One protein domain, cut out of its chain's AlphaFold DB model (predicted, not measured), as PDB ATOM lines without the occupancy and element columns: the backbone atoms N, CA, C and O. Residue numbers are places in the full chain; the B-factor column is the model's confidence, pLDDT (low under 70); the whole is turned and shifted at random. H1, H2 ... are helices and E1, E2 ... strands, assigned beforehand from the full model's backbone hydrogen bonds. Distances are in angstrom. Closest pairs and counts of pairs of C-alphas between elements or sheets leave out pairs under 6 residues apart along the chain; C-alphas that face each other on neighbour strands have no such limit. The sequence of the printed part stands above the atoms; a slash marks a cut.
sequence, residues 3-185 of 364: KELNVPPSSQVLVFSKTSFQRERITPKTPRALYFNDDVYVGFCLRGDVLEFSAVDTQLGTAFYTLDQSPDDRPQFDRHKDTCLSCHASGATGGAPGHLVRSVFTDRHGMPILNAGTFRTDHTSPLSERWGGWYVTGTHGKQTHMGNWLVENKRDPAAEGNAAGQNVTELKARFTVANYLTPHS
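What this domain is: This is residues 3 to 185 of the 364 residues of an uncharacterized protein of Frigoriglobus tundricola (UniProt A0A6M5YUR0). Which shape? It has little regular structure: a strongly twisted sheet reaches from E1, near the middle, out to E6, and loops make most of the rest. What size? The printed part has 183 residues, 46 in named elements, mostly strand; it is compact, with a radius of gyration of the C-alphas of 16.6 A and spans of 50 by 38 by 29 A.

How they stand to each other: Which sheet? E1, residues 13 to 15, E2, 32 to 36, E3, 40 to 44, E4, 50 to 57, E5, 61 to 68, and E6, 78 to 80, form a meander, each strand the antiparallel neighbour of the one before; N 53 and O 65 are 2.8 A apart. What else? E7, 102 to 104, and E8, 118 to 120, form a hairpin, N 103 and O 119 being 2.9 A apart. H1, 85 to 88, only grazes the sheet; H2, 157 to 160, is not on it.

Where its parts are: Where is E5? It runs 24.0 A from C-alpha 61 at (-4.988, -14.022, 32.979). Where does H2 end? C-alpha 160 is at (28.711, -2.408, 51.425).

The domain as a whole: Which links are long? Among them is E8 to H2, 36 residues. Any cut? The printed part has no cut, and no printed residue is under 70 in pLDDT.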
ATOM      1  N   LYS A   3      12.250 -24.781  21.537       95.56
ATOM      2  CA  LYS A   3      12.034 -24.682  20.089       95.56
ATOM      3  C   LYS A   3      10.554 -24.823  19.702       95.56
ATOM      4  O   LYS A   3      10.064 -24.000  18.946       95.56
ATOM      5  N   GLU A   4       9.852 -25.810  20.259       93.88
ATOM      6  CA  GLU A   4       8.422 -26.056  19.992       93.88
ATOM      7  C   GLU A   4       7.532 -24.917  20.506       93.88
ATOM      8  O   GLU A   4       6.531 -24.573  19.888       93.88
ATOM      9  N   LEU A   5       7.924 -24.293  21.620       94.94
ATOM     10  CA  LEU A   5       7.227 -23.139  22.190       94.94
ATOM     11  C   LEU A   5       7.668 -21.805  21.574       94.94
ATOM     12  O   LEU A   5       7.179 -20.762  21.994       94.94
ATOM     13  N   ASN A   6       8.592 -21.810  20.607       96.50
ATOM     14  CA  ASN A   6       9.194 -20.606  20.027       96.50
ATOM     15  C   ASN A   6       9.761 -19.645  21.090       96.50
ATOM     16  O   ASN A   6       9.570 -18.429  21.022       96.50
ATOM     17  N   VAL A   7      10.434 -20.194  22.102       98.25
ATOM     18  CA  VAL A   7      11.113 -19.430  23.154       98.25
ATOM     19  C   VAL A   7      12.601 -19.324  22.800       98.25
ATOM     20  O   VAL A   7      13.287 -20.351  22.759       98.25
ATOM     21  N   PRO A   8      13.130 -18.117  22.524       97.94
ATOM     22  CA  PRO A   8      14.515 -17.963  22.104       97.94
ATOM     23  C   PRO A   8      15.469 -18.182  23.290       97.94
ATOM     24  O   PRO A   8      15.284 -17.558  24.338       97.94
ATOM     25  N   PRO A   9      16.534 -18.995  23.154       98.38
ATOM     26  CA  PRO A   9      17.537 -19.153  24.209       98.38
ATOM     27  C   PRO A   9      18.224 -17.839  24.611       98.38
ATOM     28  O   PRO A   9      18.684 -17.715  25.741       98.38
ATOM     29  N   SER A  10      18.262 -16.845  23.717       98.50
ATOM     30  CA  SER A  10      18.801 -15.507  23.993       98.50
ATOM     31  C   SER A  10      18.030 -14.748  25.082       98.50
ATOM     32  O   SER A  10      18.601 -13.878  25.728       98.50
ATOM     33  N   SER A  11      16.769 -15.112  25.344       98.69
ATOM     34  CA  SER A  11      15.953 -14.546  26.432       98.69
ATOM     35  C   SER A  11      16.383 -14.990  27.832       98.69
ATOM     36  O   SER A  11      15.766 -14.578  28.813       98.69
ATOM     37  N   GLN A  12      17.405 -15.848  27.938       98.69
ATOM     38  CA  GLN A  12      17.850 -16.396  29.209       98.69
ATOM     39  C   GLN A  12      18.186 -15.286  30.210       98.69
ATOM     40  O   GLN A  12      19.053 -14.443  29.970       98.69
ATOM     41  N   VAL A  13      17.549 -15.367  31.373       98.75
ATOM     42  CA  VAL A  13      17.896 -14.603  32.570       98.75
ATOM     43  C   VAL A  13      18.051 -15.555  33.754       98.75
ATOM     44  O   VAL A  13      17.385 -16.587  33.835       98.75
ATOM     45  N   LEU A  14      18.973 -15.253  34.661       98.75
ATOM     46  CA  LEU A  14      19.429 -16.175  35.701       98.75
ATOM     47  C   LEU A  14      19.180 -15.605  37.100       98.75
ATOM     48  O   LEU A  14      19.664 -14.526  37.446       98.75
ATOM     49  N   VAL A  15      18.488 -16.379  37.933       98.31
ATOM     50  CA  VAL A  15      18.144 -16.034  39.318       98.31
ATOM     51  C   VAL A  15      18.888 -16.958  40.263       98.31
ATOM     52  O   VAL A  15      18.731 -18.175  40.187       98.31
ATOM     53  N   PHE A  16      19.673 -16.407  41.182       97.88
ATOM     54  CA  PHE A  16      20.337 -17.205  42.216       97.88
ATOM     55  C   PHE A  16      19.695 -17.062  43.600       97.88
ATOM     56  O   PHE A  16      20.067 -17.793  44.521       97.88
ATOM     57  N   SER A  17      18.744 -16.138  43.767       97.44
ATOM     58  CA  SER A  17      17.972 -16.036  45.003       97.44
ATOM     59  C   SER A  17      16.993 -17.201  45.166       97.44
ATOM     60  O   SER A  17      16.310 -17.631  44.235       97.44
ATOM     61  N   LYS A  18      16.883 -17.693  46.398       95.88
ATOM     62  CA  LYS A  18      16.003 -18.787  46.818       95.88
ATOM     63  C   LYS A  18      14.568 -18.298  47.044       95.88
ATOM     64  O   LYS A  18      14.041 -18.356  48.151       95.88
ATOM     65  N   THR A  19      13.945 -17.781  45.986       89.31
ATOM     66  CA  THR A  19      12.616 -17.132  46.010       89.31
ATOM     67  C   THR A  19      11.549 -17.865  45.182       89.31
ATOM     68  O   THR A  19      10.472 -17.325  44.949       89.31
ATOM     69  N   SER A  20      11.836 -19.093  44.735       90.12
ATOM     70  CA  SER A  20      11.007 -19.887  43.811       90.12
ATOM     71  C   SER A  20      10.520 -21.201  44.441       90.12
ATOM     72  O   SER A  20      11.008 -21.617  45.492       90.12
ATOM     73  N   PHE A  21       9.564 -21.857  43.776       88.44
ATOM     74  CA  PHE A  21       9.043 -23.185  44.102       88.44
ATOM     75  C   PHE A  21      10.158 -24.223  44.328       88.44
ATOM     76  O   PHE A  21      10.176 -24.885  45.361       88.44
ATOM     77  N   GLN A  22      11.158 -24.286  43.442       91.81
ATOM     78  CA  GLN A  22      12.301 -25.204  43.566       91.81
ATOM     79  C   GLN A  22      13.500 -24.597  44.323       91.81
ATOM     80  O   GLN A  22      14.653 -24.868  43.985       91.81
ATOM     81  N   ARG A  23      13.270 -23.769  45.356       92.75
ATOM     82  CA  ARG A  23      14.335 -23.039  46.086       92.75
ATOM     83  C   ARG A  23      15.492 -23.907  46.596       92.75
ATOM     84  O   ARG A  23      16.611 -23.416  46.696       92.75
ATOM     85  N   GLU A  24      15.249 -25.183  46.896       94.38
ATOM     86  CA  GLU A  24      16.286 -26.103  47.386       94.38
ATOM     87  C   GLU A  24      17.306 -26.486  46.298       94.38
ATOM     88  O   GLU A  24      18.411 -26.927  46.609       94.38
ATOM     89  N   ARG A  25      16.974 -26.267  45.018       95.56
ATOM     90  CA  ARG A  25      17.855 -26.500  43.860       95.56
ATOM     91  C   ARG A  25      18.623 -25.246  43.425       95.56
ATOM     92  O   ARG A  25      19.552 -25.335  42.622       95.56
ATOM     93  N   ILE A  26      18.254 -24.081  43.955       97.44
ATOM     94  CA  ILE A  26      18.774 -22.782  43.522       97.44
ATOM     95  C   ILE A  26      19.895 -22.340  44.456       97.44
ATOM     96  O   ILE A  26      19.710 -22.245  45.666       97.44
ATOM     97  N   THR A  27      21.059 -22.028  43.898       97.12
ATOM     98  CA  THR A  27      22.170 -21.405  44.631       97.12
ATOM     99  C   THR A  27      22.920 -20.440  43.711       97.12
ATOM    100  O   THR A  27      22.756 -20.520  42.493       97.12
ATOM    101  N   PRO A  28      23.832 -19.598  44.229       97.56
ATOM    102  CA  PRO A  28      24.768 -18.857  43.378       97.56
ATOM    103  C   PRO A  28      25.597 -19.744  42.431       97.56
ATOM    104  O   PRO A  28      25.986 -19.309  41.354       97.56
ATOM    105  N   LYS A  29      25.844 -21.015  42.775       97.56
ATOM    106  CA  LYS A  29      26.568 -21.958  41.901       97.56
ATOM    107  C   LYS A  29      25.661 -22.739  40.945       97.56
ATOM    108  O   LYS A  29      26.162 -23.330  39.993       97.56
ATOM    109  N   THR A  30      24.355 -22.727  41.184       97.56
ATOM    110  CA  THR A  30      23.326 -23.409  40.390       97.56
ATOM    111  C   THR A  30      22.089 -22.510  40.262       97.56
ATOM    112  O   THR A  30      21.037 -22.830  40.823       97.56
ATOM    113  N   PRO A  31      22.193 -21.340  39.600       98.31
ATOM    114  CA  PRO A  31      21.048 -20.446  39.434       98.31
ATOM    115  C   PRO A  31      19.901 -21.115  38.661       98.31
ATOM    116  O   PRO A  31      20.117 -22.000  37.828       98.31
ATOM    117  N   ARG A  32      18.672 -20.659  38.901       98.44
ATOM    118  CA  ARG A  32      17.507 -20.970  38.067       98.44
ATOM    119  C   ARG A  32      17.574 -20.134  36.797       98.44
ATOM    120  O   ARG A  32      17.737 -18.919  36.878       98.44
ATOM    121  N   ALA A  33      17.411 -20.768  35.645       98.44
ATOM    122  CA  ALA A  33      17.242 -20.070  34.380       98.44
ATOM    123  C   ALA A  33      15.767 -19.825  34.094       98.44
ATOM    124  O   ALA A  33      14.941 -20.712  34.299       98.44
ATOM    125  N   LEU A  34      15.454 -18.630  33.608       98.69
ATOM    126  CA  LEU A  34      14.169 -18.289  33.022       98.69
ATOM    127  C   LEU A  34      14.390 -17.953  31.551       98.69
ATOM    128  O   LEU A  34      15.306 -17.206  31.217       98.69
ATOM    129  N   TYR A  35      13.530 -18.484  30.697       98.75
ATOM    130  CA  TYR A  35      13.451 -18.166  29.278       98.75
ATOM    131  C   TYR A  35      12.043 -17.673  28.980       98.75
ATOM    132  O   TYR A  35      11.093 -18.111  29.631       98.75
ATOM    133  N   PHE A  36      11.882 -16.783  28.011       98.69
ATOM    134  CA  PHE A  36      10.572 -16.234  27.695       98.69
ATOM    135  C   PHE A  36      10.427 -15.831  26.231       98.69
ATOM    136  O   PHE A  36      11.379 -15.418  25.569       98.69
ATOM    137  N   ASN A  37       9.201 -15.940  25.734       97.56
ATOM    138  CA  ASN A  37       8.725 -15.183  24.581       97.56
ATOM    139  C   ASN A  37       7.554 -14.297  25.030       97.56
ATOM    140  O   ASN A  37       7.430 -14.021  26.220       97.56
ATOM    141  N   ASP A  38       6.709 -13.836  24.107       96.31
ATOM    142  CA  ASP A  38       5.623 -12.916  24.463       96.31
ATOM    143  C   ASP A  38       4.476 -13.576  25.234       96.31
ATOM    144  O   ASP A  38       3.724 -12.861  25.875       96.31
ATOM    145  N   ASP A  39       4.325 -14.902  25.191       94.94
ATOM    146  CA  ASP A  39       3.155 -15.592  25.754       94.94
ATOM    147  C   ASP A  39       3.526 -16.600  26.850       94.94
ATOM    148  O   ASP A  39       2.698 -16.917  27.706       94.94
ATOM    149  N   VAL A  40       4.758 -17.118  26.841       97.38
ATOM    150  CA  VAL A  40       5.195 -18.225  27.697       97.38
ATOM    151  C   VAL A  40       6.538 -17.928  28.351       97.38
ATOM    152  O   VAL A  40       7.483 -17.453  27.718       97.38
ATOM    153  N   TYR A  41       6.627 -18.293  29.625       98.31
ATOM    154  CA  TYR A  41       7.818 -18.256  30.459       98.31
ATOM    155  C   TYR A  41       8.170 -19.673  30.900       98.31
ATOM    156  O   TYR A  41       7.300 -20.404  31.371       98.31
ATOM    157  N   VAL A  42       9.442 -20.046  30.785       98.31
ATOM    158  CA  VAL A  42       9.951 -21.380  31.117       98.31
ATOM    159  C   VAL A  42      11.067 -21.258  32.146       98.31
ATOM    160  O   VAL A  42      12.084 -20.620  31.891       98.31
ATOM    161  N   GLY A  43      10.882 -21.877  33.306       97.56
ATOM    162  CA  GLY A  43      11.853 -21.974  34.383       97.56
ATOM    163  C   GLY A  43      12.558 -23.327  34.395       97.56
ATOM    164  O   GLY A  43      11.921 -24.375  34.324       97.56
ATOM    165  N   PHE A  44      13.878 -23.298  34.542       97.75
ATOM    166  CA  PHE A  44      14.739 -24.470  34.629       97.75
ATOM    167  C   PHE A  44      15.664 -24.359  35.840       97.75
ATOM    168  O   PHE A  44      16.434 -23.404  35.966       97.75
ATOM    169  N   CYS A  45      15.616 -25.361  36.711       97.25
ATOM    170  CA  CYS A  45      16.598 -25.565  37.769       97.25
ATOM    171  C   CYS A  45      17.476 -26.756  37.394       97.25
ATOM    172  O   CYS A  45      16.961 -27.823  37.058       97.25
ATOM    173  N   LEU A  46      18.796 -26.590  37.491       95.31
ATOM    174  CA  LEU A  46      19.733 -27.690  37.292       95.31
ATOM    175  C   LEU A  46      19.485 -28.772  38.352       95.31
ATOM    176  O   LEU A  46      19.493 -28.470  39.545       95.31
ATOM    177  N   ARG A  47      19.292 -30.027  37.917       91.12
ATOM    178  CA  ARG A  47      18.869 -31.145  38.792       91.12
ATOM    179  C   ARG A  47      17.552 -30.851  39.529       91.12
ATOM    180  O   ARG A  47      17.360 -31.303  40.656       91.12
ATOM    181  N   GLY A  48      16.700 -30.026  38.925       92.50
ATOM    182  CA  GLY A  48      15.320 -29.846  39.343       92.50
ATOM    183  C   GLY A  48      14.475 -31.040  38.935       92.50
ATOM    184  O   GLY A  48      14.809 -31.752  37.991       92.50
ATOM    185  N   ASP A  49      13.384 -31.238  39.658       91.38
ATOM    186  CA  ASP A  49      12.477 -32.357  39.414       91.38
ATOM    187  C   ASP A  49      11.552 -32.028  38.225       91.38
ATOM    188  O   ASP A  49      11.242 -32.885  37.401       91.38
ATOM    189  N   VAL A  50      11.215 -30.740  38.062       94.75
ATOM    190  CA  VAL A  50      10.308 -30.237  37.021       94.75
ATOM    191  C   VAL A  50      10.857 -29.007  36.296       94.75
ATOM    192  O   VAL A  50      11.628 -28.214  36.849       94.75
ATOM    193  N   LEU A  51      10.454 -28.833  35.041       95.62
ATOM    194  CA  LEU A  51      10.403 -27.544  34.363       95.62
ATOM    195  C   LEU A  51       9.163 -26.790  34.842       95.62
ATOM    196  O   LEU A  51       8.089 -27.368  34.991       95.62
ATOM    197  N   GLU A  52       9.308 -25.491  35.059       95.69
ATOM    198  CA  GLU A  52       8.222 -24.614  35.495       95.69
ATOM    199  C   GLU A  52       7.732 -23.786  34.307       95.69
ATOM    200  O   GLU A  52       8.545 -23.255  33.556       95.69
ATOM    201  N   PHE A  53       6.424 -23.625  34.146       96.56
ATOM    202  CA  PHE A  53       5.842 -22.828  33.070       96.56
ATOM    203  C   PHE A  53       4.843 -21.828  33.624       96.56
ATOM    204  O   PHE A  53       4.056 -22.133  34.519       96.56
ATOM    205  N   SER A  54       4.848 -20.643  33.032       96.25
ATOM    206  CA  SER A  54       3.779 -19.664  33.169       96.25
ATOM    207  C   SER A  54       3.364 -19.225  31.776       96.25
ATOM    208  O   SER A  54       4.227 -18.916  30.956       96.25
ATOM    209  N   ALA A  55       2.068 -19.224  31.495       95.75
ATOM    210  CA  ALA A  55       1.526 -18.840  30.202       95.75
ATOM    211  C   ALA A  55       0.433 -17.785  30.370       95.75
ATOM    212  O   ALA A  55      -0.362 -17.841  31.314       95.75
ATOM    213  N   VAL A  56       0.393 -16.834  29.442       93.69
ATOM    214  CA  VAL A  56      -0.728 -15.905  29.301       93.69
ATOM    215  C   VAL A  56      -1.963 -16.703  28.890       93.69
ATOM    216  O   VAL A  56      -1.930 -17.463  27.925       93.69
ATOM    217  N   ASP A  57      -3.061 -16.523  29.619       94.50
ATOM    218  CA  ASP A  57      -4.323 -17.213  29.362       94.50
ATOM    219  C   ASP A  57      -5.447 -16.187  29.185       94.50
ATOM    220  O   ASP A  57      -5.705 -15.351  30.053       94.50
ATOM    221  N   THR A  58      -6.149 -16.250  28.054       94.06
ATOM    222  CA  THR A  58      -7.180 -15.269  27.681       94.06
ATOM    223  C   THR A  58      -8.449 -15.355  28.533       94.06
ATOM    224  O   THR A  58      -9.318 -14.490  28.444       94.06
ATOM    225  N   GLN A  59      -8.596 -16.394  29.357       92.88
ATOM    226  CA  GLN A  59      -9.720 -16.563  30.273       92.88
ATOM    227  C   GLN A  59      -9.332 -16.323  31.731       92.88
ATOM    228  O   GLN A  59     -10.144 -15.763  32.475       92.88
ATOM    229  N   LEU A  60      -8.116 -16.716  32.110       91.50
ATOM    230  CA  LEU A  60      -7.627 -16.789  33.488       91.50
ATOM    231  C   LEU A  60      -6.570 -15.726  33.827       91.50
ATOM    232  O   LEU A  60      -6.182 -15.601  34.987       91.50
ATOM    233  N   GLY A  61      -6.087 -14.975  32.838       91.56
ATOM    234  CA  GLY A  61      -4.988 -14.022  32.979       91.56
ATOM    235  C   GLY A  61      -3.627 -14.706  32.857       91.56
ATOM    236  O   GLY A  61      -2.946 -14.543  31.849       91.56
ATOM    237  N   THR A  62      -3.254 -15.494  33.867       94.38
ATOM    238  CA  THR A  62      -2.007 -16.277  33.878       94.38
ATOM    239  C   THR A  62      -2.276 -17.691  34.385       94.38
ATOM    240  O   THR A  62      -2.928 -17.866  35.417       94.38
ATOM    241  N   ALA A  63      -1.749 -18.698  33.693       95.00
ATOM    242  CA  ALA A  63      -1.834 -20.102  34.082       95.00
ATOM    243  C   ALA A  63      -0.440 -20.701  34.320       95.00
ATOM    244  O   ALA A  63       0.501 -20.418  33.581       95.00
ATOM    245  N   PHE A  64      -0.321 -21.544  35.349       95.50
ATOM    246  CA  PHE A  64       0.942 -22.141  35.785       95.50
ATOM    247  C   PHE A  64       0.937 -23.649  35.559       95.50
ATOM    248  O   PHE A  64      -0.039 -24.322  35.899       95.50
ATOM    249  N   TYR A  65       2.040 -24.172  35.027       95.50
ATOM    250  CA  TYR A  65       2.203 -25.594  34.750       95.50
ATOM    251  C   TYR A  65       3.575 -26.091  35.196       95.50
ATOM    252  O   TYR A  65       4.526 -25.315  35.289       95.50
ATOM    253  N   THR A  66       3.690 -27.392  35.427       95.25
ATOM    254  CA  THR A  66       4.979 -28.084  35.498       95.25
ATOM    255  C   THR A  66       5.047 -29.192  34.468       95.25
ATOM    256  O   THR A  66       4.021 -29.686  34.007       95.25
ATOM    257  N   LEU A  67       6.268 -29.573  34.117       94.75
ATOM    258  CA  LEU A  67       6.551 -30.766  33.334       94.75
ATOM    259  C   LEU A  67       7.750 -31.473  33.956       94.75
ATOM    260  O   LEU A  67       8.757 -30.810  34.206       94.75
ATOM    261  N   ASP A  68       7.671 -32.779  34.173       93.19
ATOM    262  CA  ASP A  68       8.799 -33.545  34.705       93.19
ATOM    263  C   ASP A  68      10.049 -33.412  33.821       93.19
ATOM    264  O   ASP A  68       9.981 -33.413  32.590       93.19
ATOM    265  N   GLN A  69      11.216 -33.272  34.460       89.62
ATOM    266  CA  GLN A  69      12.503 -33.244  33.751       89.62
ATOM    267  C   GLN A  69      13.008 -34.646  33.382       89.62
ATOM    268  O   GLN A  69      13.971 -34.773  32.622       89.62
ATOM    269  N   SER A  70      12.376 -35.692  33.913       86.12
ATOM    270  CA  SER A  70      12.678 -37.080  33.572       86.12
ATOM    271  C   SER A  70      12.184 -37.400  32.156       86.12
ATOM    272  O   SER A  70      11.072 -37.009  31.805       86.12
ATOM    273  N   PRO A  71      12.974 -38.112  31.331       81.06
ATOM    274  CA  PRO A  71      12.505 -38.578  30.033       81.06
ATOM    275  C   PRO A  71      11.255 -39.452  30.177       81.06
ATOM    276  O   PRO A  71      11.261 -40.418  30.936       81.06
ATOM    277  N   ASP A  72      10.217 -39.117  29.419       83.81
ATOM    278  CA  ASP A  72       8.971 -39.872  29.296       83.81
ATOM    279  C   ASP A  72       8.594 -39.919  27.806       83.81
ATOM    280  O   ASP A  72       8.825 -38.951  27.072       83.81
ATOM    281  N   ASP A  73       8.016 -41.032  27.357       80.88
ATOM    282  CA  ASP A  73       7.500 -41.203  25.999       80.88
ATOM    283  C   ASP A  73       6.375 -40.197  25.690       80.88
ATOM    284  O   ASP A  73       6.163 -39.833  24.528       80.88
ATOM    285  N   ARG A  74       5.631 -39.742  26.715       84.50
ATOM    286  CA  ARG A  74       4.522 -38.781  26.572       84.50
ATOM    287  C   ARG A  74       4.525 -37.715  27.674       84.50
ATOM    288  O   ARG A  74       3.649 -37.755  28.539       84.50
ATOM    289  N   PRO A  75       5.418 -36.709  27.608       87.50
ATOM    290  CA  PRO A  75       5.461 -35.619  28.584       87.50
ATOM    291  C   PRO A  75       4.084 -34.954  28.763       87.50
ATOM    292  O   PRO A  75       3.480 -34.507  27.784       87.50
ATOM    293  N   GLN A  76       3.590 -34.885  30.004       91.38
ATOM    294  CA  GLN A  76       2.312 -34.254  30.361       91.38
ATOM    295  C   GLN A  76       2.535 -32.965  31.151       91.38
ATOM    296  O   GLN A  76       3.340 -32.920  32.075       91.38
ATOM    297  N   PHE A  77       1.794 -31.915  30.802       93.06
ATOM    298  CA  PHE A  77       1.790 -30.682  31.583       93.06
ATOM    299  C   PHE A  77       0.793 -30.779  32.733       93.06
ATOM    300  O   PHE A  77      -0.416 -30.864  32.508       93.06
ATOM    301  N   ASP A  78       1.287 -30.640  33.957       92.69
ATOM    302  CA  ASP A  78       0.451 -30.560  35.146       92.69
ATOM    303  C   ASP A  78       0.112 -29.112  35.457       92.69
ATOM    304  O   ASP A  78       0.980 -28.303  35.782       92.69
ATOM    305  N   ARG A  79      -1.175 -28.766  35.370       93.31
ATOM    306  CA  ARG A  79      -1.645 -27.421  35.709       93.31
ATOM    307  C   ARG A  79      -1.781 -27.256  37.220       93.31
ATOM    308  O   ARG A  79      -2.629 -27.891  37.848       93.31
ATOM    309  N   HIS A  80      -1.059 -26.288  37.777       87.38
ATOM    310  CA  HIS A  80      -1.151 -25.918  39.188       87.38
ATOM    311  C   HIS A  80      -2.307 -24.951  39.427       87.38
ATOM    312  O   HIS A  80      -2.379 -23.886  38.812       87.38
ATOM    313  N   LYS A  81      -3.219 -25.321  40.332       81.19
ATOM    314  CA  LYS A  81      -4.420 -24.527  40.646       81.19
ATOM    315  C   LYS A  81      -4.315 -23.753  41.958       81.19
ATOM    316  O   LYS A  81      -4.844 -22.655  42.013       81.19
ATOM    317  N   ASP A  82      -3.577 -24.259  42.948       75.69
ATOM    318  CA  ASP A  82      -3.562 -23.667  44.296       75.69
ATOM    319  C   ASP A  82      -2.154 -23.257  44.752       75.69
ATOM    320  O   ASP A  82      -1.924 -22.097  45.103       75.69
ATOM    321  N   THR A  83      -1.173 -24.164  44.676       81.19
ATOM    322  CA  THR A  83       0.184 -23.934  45.208       81.19
ATOM    323  C   THR A  83       0.856 -22.703  44.600       81.19
ATOM    324  O   THR A  83       1.368 -21.858  45.335       81.19
ATOM    325  N   CYS A  84       0.802 -22.535  43.274       83.62
ATOM    326  CA  CYS A  84       1.354 -21.350  42.611       83.62
ATOM    327  C   CYS A  84       0.542 -20.081  42.921       83.62
ATOM    328  O   CYS A  84       1.120 -19.015  43.137       83.62
ATOM    329  N   LEU A  85      -0.790 -20.184  42.993       84.94
ATOM    330  CA  LEU A  85      -1.662 -19.027  43.215       84.94
ATOM    331  C   LEU A  85      -1.512 -18.423  44.616       84.94
ATOM    332  O   LEU A  85      -1.739 -17.225  44.768       84.94
ATOM    333  N   SER A  86      -1.033 -19.192  45.600       83.19
ATOM    334  CA  SER A  86      -0.727 -18.682  46.947       83.19
ATOM    335  C   SER A  86       0.187 -17.444  46.940       83.19
ATOM    336  O   SER A  86       0.010 -16.534  47.749       83.19
ATOM    337  N   CYS A  87       1.132 -17.370  45.997       83.38
ATOM    338  CA  CYS A  87       1.981 -16.197  45.782       83.38
ATOM    339  C   CYS A  87       1.551 -15.380  44.556       83.38
ATOM    340  O   CYS A  87       1.609 -14.148  44.587       83.38
ATOM    341  N   HIS A  88       1.108 -16.049  43.488       88.44
ATOM    342  CA  HIS A  88       0.862 -15.434  42.183       88.44
ATOM    343  C   HIS A  88      -0.545 -14.841  41.992       88.44
ATOM    344  O   HIS A  88      -0.766 -14.166  40.995       88.44
ATOM    345  N   ALA A  89      -1.484 -15.040  42.922       86.81
ATOM    346  CA  ALA A  89      -2.794 -14.377  42.951       86.81
ATOM    347  C   ALA A  89      -2.974 -13.591  44.262       86.81
ATOM    348  O   ALA A  89      -3.951 -13.751  44.990       86.81
ATOM    349  N   SER A  90      -1.986 -12.758  44.591       85.88
ATOM    350  CA  SER A  90      -1.909 -12.025  45.857       85.88
ATOM    351  C   SER A  90      -2.058 -10.514  45.652       85.88
ATOM    352  O   SER A  90      -2.187 -10.021  44.529       85.88
ATOM    353  N   GLY A  91      -1.987  -9.733  46.736       83.31
ATOM    354  CA  GLY A  91      -1.904  -8.271  46.637       83.31
ATOM    355  C   GLY A  91      -0.736  -7.799  45.758       83.31
ATOM    356  O   GLY A  91      -0.851  -6.786  45.072       83.31
ATOM    357  N   ALA A  92       0.350  -8.580  45.680       81.69
ATOM    358  CA  ALA A  92       1.503  -8.274  44.837       81.69
ATOM    359  C   ALA A  92       1.183  -8.311  43.333       81.69
ATOM    360  O   ALA A  92       1.852  -7.637  42.557       81.69
ATOM    361  N   THR A  93       0.147  -9.036  42.911       85.56
ATOM    362  CA  THR A  93      -0.329  -9.085  41.519       85.56
ATOM    363  C   THR A  93      -1.673  -8.372  41.344       85.56
ATOM    364  O   THR A  93      -2.323  -8.508  40.310       85.56
ATOM    365  N   GLY A  94      -2.097  -7.574  42.333       83.19
ATOM    366  CA  GLY A  94      -3.380  -6.864  42.334       83.19
ATOM    367  C   GLY A  94      -4.598  -7.790  42.360       83.19
ATOM    368  O   GLY A  94      -5.628  -7.452  41.788       83.19
ATOM    369  N   GLY A  95      -4.469  -8.963  42.990       84.38
ATOM    370  CA  GLY A  95      -5.565  -9.920  43.181       84.38
ATOM    371  C   GLY A  95      -5.902 -10.783  41.960       84.38
ATOM    372  O   GLY A  95      -6.863 -11.544  42.013       84.38
ATOM    373  N   ALA A  96      -5.123 -10.696  40.880       91.00
ATOM    374  CA  ALA A  96      -5.244 -11.546  39.695       91.00
ATOM    375  C   ALA A  96      -4.035 -12.498  39.579       91.00
ATOM    376  O   ALA A  96      -2.934 -12.098  39.964       91.00
ATOM    377  N   PRO A  97      -4.184 -13.722  39.034       93.38
ATOM    378  CA  PRO A  97      -3.048 -14.566  38.670       93.38
ATOM    379  C   PRO A  97      -2.060 -13.820  37.763       93.38
ATOM    380  O   PRO A  97      -2.421 -13.366  36.674       93.38
ATOM    381  N   GLY A  98      -0.814 -13.684  38.216       93.62
ATOM    382  CA  GLY A  98       0.192 -12.856  37.562       93.62
ATOM    383  C   GLY A  98       1.632 -13.224  37.909       93.62
ATOM    384  O   GLY A  98       1.916 -14.073  38.748       93.62
ATOM    385  N   HIS A  99       2.567 -12.560  37.247       94.38
ATOM    386  CA  HIS A  99       4.004 -12.766  37.349       94.38
ATOM    387  C   HIS A  99       4.626 -11.883  38.435       94.38
ATOM    388  O   HIS A  99       4.173 -10.766  38.691       94.38
ATOM    389  N   LEU A 100       5.709 -12.373  39.040       92.25
ATOM    390  CA  LEU A 100       6.455 -11.668  40.077       92.25
ATOM    391  C   LEU A 100       7.927 -11.569  39.684       92.25
ATOM    392  O   LEU A 100       8.592 -12.588  39.501       92.25
ATOM    393  N   VAL A 101       8.437 -10.341  39.627       95.44
ATOM    394  CA  VAL A 101       9.867 -10.053  39.519       95.44
ATOM    395  C   VAL A 101      10.271  -9.283  40.766       95.44
ATOM    396  O   VAL A 101       9.704  -8.234  41.082       95.44
ATOM    397  N   ARG A 102      11.194  -9.862  41.535       94.56
ATOM    398  CA  ARG A 102      11.650  -9.309  42.809       94.56
ATOM    399  C   ARG A 102      13.151  -9.119  42.781       94.56
ATOM    400  O   ARG A 102      13.880 -10.022  42.376       94.56
ATOM    401  N   SER A 103      13.577  -7.975  43.289       96.94
ATOM    402  CA  SER A 103      14.966  -7.648  43.564       96.94
ATOM    403  C   SER A 103      15.171  -7.669  45.077       96.94
ATOM    404  O   SER A 103      14.446  -7.014  45.831       96.94
ATOM    405  N   VAL A 104      16.098  -8.506  45.540       96.06
ATOM    406  CA  VAL A 104      16.343  -8.760  46.964       96.06
ATOM    407  C   VAL A 104      17.834  -8.806  47.270       96.06
ATOM    408  O   VAL A 104      18.621  -9.414  46.540       96.06
ATOM    409  N   PHE A 105      18.232  -8.226  48.400       95.69
ATOM    410  CA  PHE A 105      19.553  -8.495  48.961       95.69
ATOM    411  C   PHE A 105      19.667  -9.984  49.267       95.69
ATOM    412  O   PHE A 105      18.756 -10.579  49.843       95.69
ATOM    413  N   THR A 106      20.766 -10.594  48.841       95.12
ATOM    414  CA  THR A 106      20.920 -12.047  48.871       95.12
ATOM    415  C   THR A 106      22.288 -12.401  49.428       95.12
ATOM    416  O   THR A 106      23.291 -11.854  48.979       95.12
ATOM    417  N   ASP A 107      22.337 -13.310  50.399       94.44
ATOM    418  CA  ASP A 107      23.607 -13.757  50.969       94.44
ATOM    419  C   ASP A 107      24.352 -14.758  50.067       94.44
ATOM    420  O   ASP A 107      23.846 -15.225  49.043       94.44
ATOM    421  N   ARG A 108      25.563 -15.151  50.482       94.75
ATOM    422  CA  ARG A 108      26.408 -16.124  49.764       94.75
ATOM    423  C   ARG A 108      25.760 -17.489  49.479       94.75
ATOM    424  O   ARG A 108      26.295 -18.251  48.678       94.75
ATOM    425  N   HIS A 109      24.654 -17.832  50.140       94.31
ATOM    426  CA  HIS A 109      23.922 -19.087  49.948       94.31
ATOM    427  C   HIS A 109      22.677 -18.924  49.065       94.31
ATOM    428  O   HIS A 109      21.960 -19.902  48.836       94.31
ATOM    429  N   GLY A 110      22.415 -17.719  48.555       95.50
ATOM    430  CA  GLY A 110      21.204 -17.425  47.799       95.50
ATOM    431  C   GLY A 110      20.007 -17.074  48.687       95.50
ATOM    432  O   GLY A 110      18.903 -16.943  48.166       95.50
ATOM    433  N   MET A 111      20.171 -16.928  50.008       96.12
ATOM    434  CA  MET A 111      19.046 -16.629  50.900       96.12
ATOM    435  C   MET A 111      18.731 -15.125  50.905       96.12
ATOM    436  O   MET A 111      19.646 -14.322  51.122       96.12
ATOM    437  N   PRO A 112      17.460 -14.722  50.709       95.00
ATOM    438  CA  PRO A 112      17.059 -13.323  50.817       95.00
ATOM    439  C   PRO A 112      17.267 -12.765  52.232       95.00
ATOM    440  O   PRO A 112      16.826 -13.359  53.218       95.00
ATOM    441  N   ILE A 113      17.876 -11.586  52.328       94.12
ATOM    442  CA  ILE A 113      18.072 -10.825  53.567       94.12
ATOM    443  C   ILE A 113      16.866  -9.890  53.732       94.12
ATOM    444  O   ILE A 113      16.904  -8.719  53.370       94.12
ATOM    445  N   LEU A 114      15.744 -10.434  54.211       90.62
ATOM    446  CA  LEU A 114      14.445  -9.741  54.179       90.62
ATOM    447  C   LEU A 114      14.396  -8.452  55.016       90.62
ATOM    448  O   LEU A 114      13.673  -7.525  54.663       90.62
ATOM    449  N   ASN A 115      15.171  -8.372  56.100       88.88
ATOM    450  CA  ASN A 115      15.272  -7.175  56.943       88.88
ATOM    451  C   ASN A 115      15.982  -6.001  56.246       88.88
ATOM    452  O   ASN A 115      15.831  -4.871  56.694       88.88
ATOM    453  N   ALA A 116      16.720  -6.254  55.160       87.81
ATOM    454  CA  ALA A 116      17.325  -5.213  54.328       87.81
ATOM    455  C   ALA A 116      16.359  -4.657  53.264       87.81
ATOM    456  O   ALA A 116      16.743  -3.823  52.449       87.81
ATOM    457  N   GLY A 117      15.102  -5.112  53.266       87.44
ATOM    458  CA  GLY A 117      14.083  -4.695  52.312       87.44
ATOM    459  C   GLY A 117      14.066  -5.537  51.037       87.44
ATOM    460  O   GLY A 117      14.968  -6.324  50.739       87.44
ATOM    461  N   THR A 118      12.976  -5.397  50.285       91.62
ATOM    462  CA  THR A 118      12.778  -6.081  49.004       91.62
ATOM    463  C   THR A 118      12.057  -5.160  48.040       91.62
ATOM    464  O   THR A 118      11.085  -4.519  48.439       91.62
ATOM    465  N   PHE A 119      12.461  -5.174  46.776       94.06
ATOM    466  CA  PHE A 119      11.853  -4.368  45.728       94.06
ATOM    467  C   PHE A 119      11.050  -5.257  44.785       94.06
ATOM    468  O   PHE A 119      11.450  -6.379  44.452       94.06
ATOM    469  N   ARG A 120       9.900  -4.752  44.348       91.31
ATOM    470  CA  ARG A 120       9.196  -5.299  43.191       91.31
ATOM    471  C   ARG A 120       9.676  -4.530  41.975       91.31
ATOM    472  O   ARG A 120       9.651  -3.305  41.996       91.31
ATOM    473  N   THR A 121      10.101  -5.254  40.951       94.25
ATOM    474  CA  THR A 121      10.746  -4.636  39.800       94.25
ATOM    475  C   THR A 121       9.824  -4.648  38.589       94.25
ATOM    476  O   THR A 121       9.319  -5.701  38.202       94.25
ATOM    477  N   ASP A 122       9.604  -3.473  38.008       95.50
ATOM    478  CA  ASP A 122       8.963  -3.279  36.708       95.50
ATOM    479  C   ASP A 122       9.630  -2.109  35.958       95.50
ATOM    480  O   ASP A 122      10.692  -1.626  36.359       95.50
ATOM    481  N   HIS A 123       9.038  -1.645  34.850       96.75
ATOM    482  CA  HIS A 123       9.612  -0.550  34.057       96.75
ATOM    483  C   HIS A 123       9.708   0.794  34.802       96.75
ATOM    484  O   HIS A 123      10.472   1.653  34.368       96.75
ATOM    485  N   THR A 124       8.979   0.983  35.905       97.44
ATOM    486  CA  THR A 124       8.996   2.218  36.710       97.44
ATOM    487  C   THR A 124      10.081   2.227  37.788       97.44
ATOM    488  O   THR A 124      10.426   3.285  38.310       97.44
ATOM    489  N   SER A 125      10.659   1.066  38.114       97.50
ATOM    490  CA  SER A 125      11.692   0.956  39.149       97.50
ATOM    491  C   SER A 125      13.013   1.582  38.680       97.50
ATOM    492  O   SER A 125      13.460   1.269  37.576       97.50
ATOM    493  N   PRO A 126      13.707   2.407  39.475       96.50
ATOM    494  CA  PRO A 126      15.038   2.894  39.109       96.50
ATOM    495  C   PRO A 126      16.040   1.732  39.022       96.50
ATOM    496  O   PRO A 126      15.924   0.760  39.769       96.50
ATOM    497  N   LEU A 127      17.041   1.826  38.134       96.19
ATOM    498  CA  LEU A 127      18.052   0.767  37.934       96.19
ATOM    499  C   LEU A 127      18.744   0.354  39.244       96.19
ATOM    500  O   LEU A 127      18.993  -0.834  39.452       96.19
ATOM    501  N   SER A 128      18.957   1.306  40.157       95.38
ATOM    502  CA  SER A 128      19.591   1.097  41.465       95.38
ATOM    503  C   SER A 128      18.856   0.107  42.368       95.38
ATOM    504  O   SER A 128      19.476  -0.465  43.258       95.38
ATOM    505  N   GLU A 129      17.561  -0.118  42.139       95.69
ATOM    506  CA  GLU A 129      16.730  -1.054  42.903       95.69
ATOM    507  C   GLU A 129      16.547  -2.404  42.194       95.69
ATOM    508  O   GLU A 129      15.905  -3.309  42.733       95.69
ATOM    509  N   ARG A 130      17.080  -2.579  40.975       97.06
ATOM    510  CA  ARG A 130      16.830  -3.771  40.149       97.06
ATOM    511  C   ARG A 130      17.860  -4.881  40.366       97.06
ATOM    512  O   ARG A 130      19.031  -4.635  40.648       97.06
ATOM    513  N   TRP A 131      17.405  -6.116  40.146       97.69
ATOM    514  CA  TRP A 131      18.212  -7.338  39.970       97.69
ATOM    515  C   TRP A 131      18.955  -7.900  41.187       97.69
ATOM    516  O   TRP A 131      19.789  -8.789  41.037       97.69
ATOM    517  N   GLY A 132      18.638  -7.479  42.408       97.19
ATOM    518  CA  GLY A 132      19.160  -8.124  43.613       97.19
ATOM    519  C   GLY A 132      18.775  -9.603  43.638       97.19
ATOM    520  O   GLY A 132      17.592  -9.934  43.545       97.19
ATOM    521  N   GLY A 133      19.757 -10.499  43.734       97.31
ATOM    522  CA  GLY A 133      19.510 -11.942  43.654       97.31
ATOM    523  C   GLY A 133      19.472 -12.522  42.234       97.31
ATOM    524  O   GLY A 133      19.102 -13.688  42.065       97.31
ATOM    525  N   TRP A 134      19.843 -11.728  41.224       98.56
ATOM    526  CA  TRP A 134      19.926 -12.116  39.815       98.56
ATOM    527  C   TRP A 134      21.349 -11.933  39.290       98.56
ATOM    528  O   TRP A 134      22.068 -11.022  39.707       98.56
ATOM    529  N   TYR A 135      21.759 -12.780  38.348       98.69
ATOM    530  CA  TYR A 135      22.939 -12.498  37.535       98.69
ATOM    531  C   TYR A 135      22.560 -11.563  36.388       98.69
ATOM    532  O   TYR A 135      21.474 -11.671  35.826       98.69
ATOM    533  N   VAL A 136      23.460 -10.649  36.038       98.62
ATOM    534  CA  VAL A 136      23.260  -9.636  34.997       98.62
ATOM    535  C   VAL A 136      24.523  -9.562  34.152       98.62
ATOM    536  O   VAL A 136      25.614  -9.359  34.678       98.62
ATOM    537  N   THR A 137      24.384  -9.728  32.844       98.75
ATOM    538  CA  THR A 137      25.469  -9.561  31.878       98.75
ATOM    539  C   THR A 137      25.154  -8.433  30.911       98.75
ATOM    540  O   THR A 137      24.120  -8.471  30.240       98.75
ATOM    541  N   GLY A 138      26.053  -7.460  30.806       98.25
ATOM    542  CA  GLY A 138      25.892  -6.257  29.999       98.25
ATOM    543  C   GLY A 138      26.580  -5.054  30.623       98.25
ATOM    544  O   GLY A 138      27.198  -5.151  31.682       98.25
ATOM    545  N   THR A 139      26.462  -3.912  29.958       98.06
ATOM    546  CA  THR A 139      26.986  -2.624  30.433       98.06
ATOM    547  C   THR A 139      25.875  -1.587  30.506       98.06
ATOM    548  O   THR A 139      24.935  -1.657  29.723       98.06
ATOM    549  N   HIS A 140      25.980  -0.622  31.418       96.88
ATOM    550  CA  HIS A 140      24.950   0.396  31.694       96.88
ATOM    551  C   HIS A 140      25.563   1.761  32.076       96.88
ATOM    552  O   HIS A 140      24.978   2.560  32.816       96.88
ATOM    553  N   GLY A 141      26.785   2.034  31.612       94.06
ATOM    554  CA  GLY A 141      27.522   3.251  31.947       94.06
ATOM    555  C   GLY A 141      27.861   3.339  33.441       94.06
ATOM    556  O   GLY A 141      28.337   2.372  34.035       94.06
ATOM    557  N   LYS A 142      27.636   4.517  34.041       94.88
ATOM    558  CA  LYS A 142      27.923   4.812  35.461       94.88
ATOM    559  C   LYS A 142      26.744   4.553  36.408       94.88
ATOM    560  O   LYS A 142      26.877   4.768  37.608       94.88
ATOM    561  N   GLN A 143      25.600   4.142  35.866       94.81
ATOM    562  CA  GLN A 143      24.424   3.776  36.656       94.81
ATOM    563  C   GLN A 143      24.760   2.591  37.564       94.81
ATOM    564  O   GLN A 143      25.715   1.865  37.296       94.81
ATOM    565  N   THR A 144      23.974   2.369  38.609       95.69
ATOM    566  CA  THR A 144      24.149   1.226  39.512       95.69
ATOM    567  C   THR A 144      22.919   0.331  39.501       95.69
ATOM    568  O   THR A 144      21.817   0.787  39.214       95.69
ATOM    569  N   HIS A 145      23.114  -0.949  39.813       96.56
ATOM    570  CA  HIS A 145      22.053  -1.930  40.055       96.56
ATOM    571  C   HIS A 145      22.468  -2.959  41.120       96.56
ATOM    572  O   HIS A 145      23.643  -3.078  41.470       96.56
ATOM    573  N   MET A 146      21.540  -3.783  41.604       97.12
ATOM    574  CA  MET A 146      21.801  -4.797  42.645       97.12
ATOM    575  C   MET A 146      22.199  -6.178  42.087       97.12
ATOM    576  O   MET A 146      22.537  -7.086  42.845       97.12
ATOM    577  N   GLY A 147      22.178  -6.350  40.762       97.38
ATOM    578  CA  GLY A 147      22.617  -7.566  40.065       97.38
ATOM    579  C   GLY A 147      24.038  -8.026  40.392       97.38
ATOM    580  O   GLY A 147      24.904  -7.219  40.715       97.38
ATOM    581  N   ASN A 148      24.289  -9.331  40.264       97.69
ATOM    582  CA  ASN A 148      25.585  -9.990  40.495       97.69
ATOM    583  C   ASN A 148      26.142  -9.906  41.928       97.69
ATOM    584  O   ASN A 148      27.282 -10.329  42.160       97.69
ATOM    585  N   TRP A 149      25.364  -9.386  42.875       95.25
ATOM    586  CA  TRP A 149      25.812  -9.115  44.233       95.25
ATOM    587  C   TRP A 149      25.473 -10.249  45.200       95.25
ATOM    588  O   TRP A 149      24.309 -10.620  45.359       95.25
ATOM    589  N   LEU A 150      26.495 -10.775  45.870       94.56
ATOM    590  CA  LEU A 150      26.344 -11.613  47.054       94.56
ATOM    591  C   LEU A 150      26.759 -10.783  48.261       94.56
ATOM    592  O   LEU A 150      27.925 -10.427  48.373       94.56
ATOM    593  N   VAL A 151      25.801 -10.478  49.128       93.56
ATOM    594  CA  VAL A 151      26.003  -9.612  50.289       93.56
ATOM    595  C   VAL A 151      26.764 -10.363  51.376       93.56
ATOM    596  O   VAL A 151      26.363 -11.464  51.781       93.56
ATOM    597  N   GLU A 152      27.815  -9.737  51.895       88.75
ATOM    598  CA  GLU A 152      28.584 -10.238  53.035       88.75
ATOM    599  C   GLU A 152      28.146  -9.552  54.336       88.75
ATOM    600  O   GLU A 152      27.868 -10.221  55.341       88.75
ATOM    601  N   ASN A 153      27.986  -8.226  54.311       85.50
ATOM    602  CA  ASN A 153      27.496  -7.437  55.431       85.50
ATOM    603  C   ASN A 153      25.964  -7.448  55.488       85.50
ATOM    604  O   ASN A 153      25.278  -6.539  55.028       85.50
ATOM    605  N   LYS A 154      25.403  -8.466  56.143       83.75
ATOM    606  CA  LYS A 154      23.943  -8.601  56.289       83.75
ATOM    607  C   LYS A 154      23.284  -7.531  57.171       83.75
ATOM    608  O   LYS A 154      22.057  -7.463  57.195       83.75
ATOM    609  N   ARG A 155      24.056  -6.760  57.950       82.56
ATOM    610  CA  ARG A 155      23.512  -5.724  58.850       82.56
ATOM    611  C   ARG A 155      23.198  -4.440  58.103       82.56
ATOM    612  O   ARG A 155      22.170  -3.835  58.373       82.56
ATOM    613  N   ASP A 156      24.073  -4.068  57.176       83.00
ATOM    614  CA  ASP A 156      23.887  -2.909  56.311       83.00
ATOM    615  C   ASP A 156      24.398  -3.220  54.896       83.00
ATOM    616  O   ASP A 156      25.520  -2.848  54.535       83.00
ATOM    617  N   PRO A 157      23.597  -3.949  54.096       83.75
ATOM    618  CA  PRO A 157      23.977  -4.273  52.729       83.75
ATOM    619  C   PRO A 157      24.167  -3.020  51.874       83.75
ATOM    620  O   PRO A 157      25.064  -2.977  51.042       83.75
ATOM    621  N   ALA A 158      23.362  -1.975  52.085       80.62
ATOM    622  CA  ALA A 158      23.432  -0.756  51.287       80.62
ATOM    623  C   ALA A 158      24.792  -0.051  51.429       80.62
ATOM    624  O   ALA A 158      25.339   0.404  50.424       80.62
ATOM    625  N   ALA A 159      25.359  -0.022  52.639       84.88
ATOM    626  CA  ALA A 159      26.681   0.553  52.884       84.88
ATOM    627  C   ALA A 159      27.841  -0.250  52.268       84.88
ATOM    628  O   ALA A 159      28.869   0.340  51.942       84.88
ATOM    629  N   GLU A 160      27.698  -1.571  52.097       86.88
ATOM    630  CA  GLU A 160      28.711  -2.408  51.425       86.88
ATOM    631  C   GLU A 160      28.873  -2.001  49.951       86.88
ATOM    632  O   GLU A 160      29.993  -1.895  49.448       86.88
ATOM    633  N   GLY A 161      27.756  -1.711  49.275       85.38
ATOM    634  CA  GLY A 161      27.737  -1.346  47.862       85.38
ATOM    635  C   GLY A 161      28.097  -2.505  46.918       85.38
ATOM    636  O   GLY A 161      28.617  -3.543  47.309       85.38
ATOM    637  N   ASN A 162      27.819  -2.330  45.623       90.44
ATOM    638  CA  ASN A 162      27.950  -3.395  44.621       90.44
ATOM    639  C   ASN A 162      28.979  -3.067  43.528       90.44
ATOM    640  O   ASN A 162      28.679  -3.155  42.336       90.44
ATOM    641  N   ALA A 163      30.186  -2.647  43.911       83.75
ATOM    642  CA  ALA A 163      31.203  -2.218  42.947       83.75
ATOM    643  C   ALA A 163      31.621  -3.345  41.978       83.75
ATOM    644  O   ALA A 163      31.752  -3.116  40.778       83.75
ATOM    645  N   ALA A 164      31.766  -4.578  42.477       82.12
ATOM    646  CA  ALA A 164      32.212  -5.737  41.694       82.12
ATOM    647  C   ALA A 164      31.095  -6.423  40.872       82.12
ATOM    648  O   ALA A 164      31.355  -7.388  40.145       82.12
ATOM    649  N   GLY A 165      29.841  -5.981  41.015       84.81
ATOM    650  CA  GLY A 165      28.688  -6.544  40.309       84.81
ATOM    651  C   GLY A 165      28.192  -5.722  39.119       84.81
ATOM    652  O   GLY A 165      27.314  -6.202  38.405       84.81
ATOM    653  N   GLN A 166      28.746  -4.527  38.884       92.94
ATOM    654  CA  GLN A 166      28.371  -3.657  37.759       92.94
ATOM    655  C   GLN A 166      29.127  -4.011  36.476       92.94
ATOM    656  O   GLN A 166      30.261  -4.484  36.539       92.94
ATOM    657  N   ASN A 167      28.537  -3.702  35.314       96.31
ATOM    658  CA  ASN A 167      29.178  -3.816  33.992       96.31
ATOM    659  C   ASN A 167      29.887  -5.169  33.734       96.31
ATOM    660  O   ASN A 167      30.940  -5.236  33.098       96.31
ATOM    661  N   VAL A 168      29.324  -6.262  34.255       97.31
ATOM    662  CA  VAL A 168      29.850  -7.623  34.093       97.31
ATOM    663  C   VAL A 168      29.445  -8.146  32.719       97.31
ATOM    664  O   VAL A 168      28.268  -8.142  32.394       97.31
ATOM    665  N   THR A 169      30.380  -8.653  31.918       97.62
ATOM    666  CA  THR A 169      30.073  -9.195  30.578       97.62
ATOM    667  C   THR A 169      30.121 -10.721  30.501       97.62
ATOM    668  O   THR A 169      29.649 -11.302  29.526       97.62
ATOM    669  N   GLU A 170      30.630 -11.389  31.540       97.19
ATOM    670  CA  GLU A 170      30.766 -12.844  31.595       97.19
ATOM    671  C   GLU A 170      30.478 -13.420  32.990       97.19
ATOM    672  O   GLU A 170      30.802 -12.825  34.018       97.19
ATOM    673  N   LEU A 171      29.893 -14.624  33.031       98.00
ATOM    674  CA  LEU A 171      29.526 -15.312  34.281       98.00
ATOM    675  C   LEU A 171      30.406 -16.526  34.604       98.00
ATOM    676  O   LEU A 171      30.235 -17.137  35.658       98.00
ATOM    677  N   LYS A 172      31.379 -16.864  33.748       97.19
ATOM    678  CA  LYS A 172      32.214 -18.076  33.878       97.19
ATOM    679  C   LYS A 172      32.968 -18.176  35.213       97.19
ATOM    680  O   LYS A 172      33.188 -19.270  35.715       97.19
ATOM    681  N   ALA A 173      33.332 -17.037  35.808       95.25
ATOM    682  CA  ALA A 173      33.999 -16.980  37.112       95.25
ATOM    683  C   ALA A 173      33.035 -17.206  38.296       95.25
ATOM    684  O   ALA A 173      33.465 -17.452  39.423       95.25
ATOM    685  N   ARG A 174      31.721 -17.113  38.064       95.50
ATOM    686  CA  ARG A 174      30.690 -17.170  39.106       95.50
ATOM    687  C   ARG A 174      30.154 -18.587  39.274       95.50
ATOM    688  O   ARG A 174      30.061 -19.050  40.412       95.50
ATOM    689  N   PHE A 175      29.894 -19.299  38.180       97.56
ATOM    690  CA  PHE A 175      29.424 -20.690  38.169       97.56
ATOM    691  C   PHE A 175      29.708 -21.372  36.816       97.56
ATOM    692  O   PHE A 175      30.183 -20.745  35.870       97.56
ATOM    693  N   THR A 176      29.408 -22.669  36.711       98.06
ATOM    694  CA  THR A 176      29.600 -23.453  35.480       98.06
ATOM    695  C   THR A 176      28.517 -23.129  34.447       98.06
ATOM    696  O   THR A 176      27.465 -23.766  34.404       98.06
ATOM    697  N   VAL A 177      28.785 -22.137  33.596       97.75
ATOM    698  CA  VAL A 177      27.855 -21.666  32.551       97.75
ATOM    699  C   VAL A 177      27.485 -22.726  31.507       97.75
ATOM    700  O   VAL A 177      26.409 -22.651  30.932       97.75
ATOM    701  N   ALA A 178      28.326 -23.748  31.309       97.69
ATOM    702  CA  ALA A 178      28.072 -24.845  30.368       97.69
ATOM    703  C   ALA A 178      26.849 -25.714  30.728       97.69
ATOM    704  O   ALA A 178      26.393 -26.500  29.905       97.69
ATOM    705  N   ASN A 179      26.299 -25.564  31.939       97.31
ATOM    706  CA  ASN A 179      25.069 -26.239  32.363       97.31
ATOM    707  C   ASN A 179      23.783 -25.542  31.863       97.31
ATOM    708  O   ASN A 179      22.686 -25.979  32.206       97.31
ATOM    709  N   TYR A 180      23.907 -24.447  31.107       98.19
ATOM    710  CA  TYR A 180      22.808 -23.607  30.627       98.19
ATOM    711  C   TYR A 180      22.880 -23.441  29.106       98.19
ATOM    712  O   TYR A 180      23.927 -23.667  28.501       98.19
ATOM    713  N   LEU A 181      21.771 -23.042  28.472       97.69
ATOM    714  CA  LEU A 181      21.703 -22.942  27.007       97.69
ATOM    715  C   LEU A 181      22.544 -21.794  26.450       97.69
ATOM    716  O   LEU A 181      23.004 -21.861  25.312       97.69
ATOM    717  N   THR A 182      22.747 -20.742  27.241       97.88
ATOM    718  CA  THR A 182      23.684 -19.662  26.927       97.88
ATOM    719  C   THR A 182      24.501 -19.298  28.171       97.88
ATOM    720  O   THR A 182      24.057 -19.554  29.294       97.88
ATOM    721  N   PRO A 183      25.681 -18.669  28.029       97.94
ATOM    722  CA  PRO A 183      26.454 -18.203  29.178       97.94
ATOM    723  C   PRO A 183      25.986 -16.841  29.726       97.94
ATOM    724  O   PRO A 183      26.658 -16.279  30.595       97.94
ATOM    725  N   HIS A 184      24.871 -16.299  29.222       98.12
ATOM    726  CA  HIS A 184      24.424 -14.929  29.470       98.12
ATOM    727  C   HIS A 184      23.196 -14.864  30.388       98.12
ATOM    728  O   HIS A 184      22.409 -15.805  30.494       98.12
ATOM    729  N   SER A 185      23.035 -13.719  31.041       98.56
ATOM    730  CA  SER A 185      21.809 -13.278  31.710       98.56
ATOM    731  C   SER A 185      21.598 -11.815  31.330       98.56
ATOM    732  O   SER A 185      22.026 -10.905  32.036       98.56
TER     733      SER A 185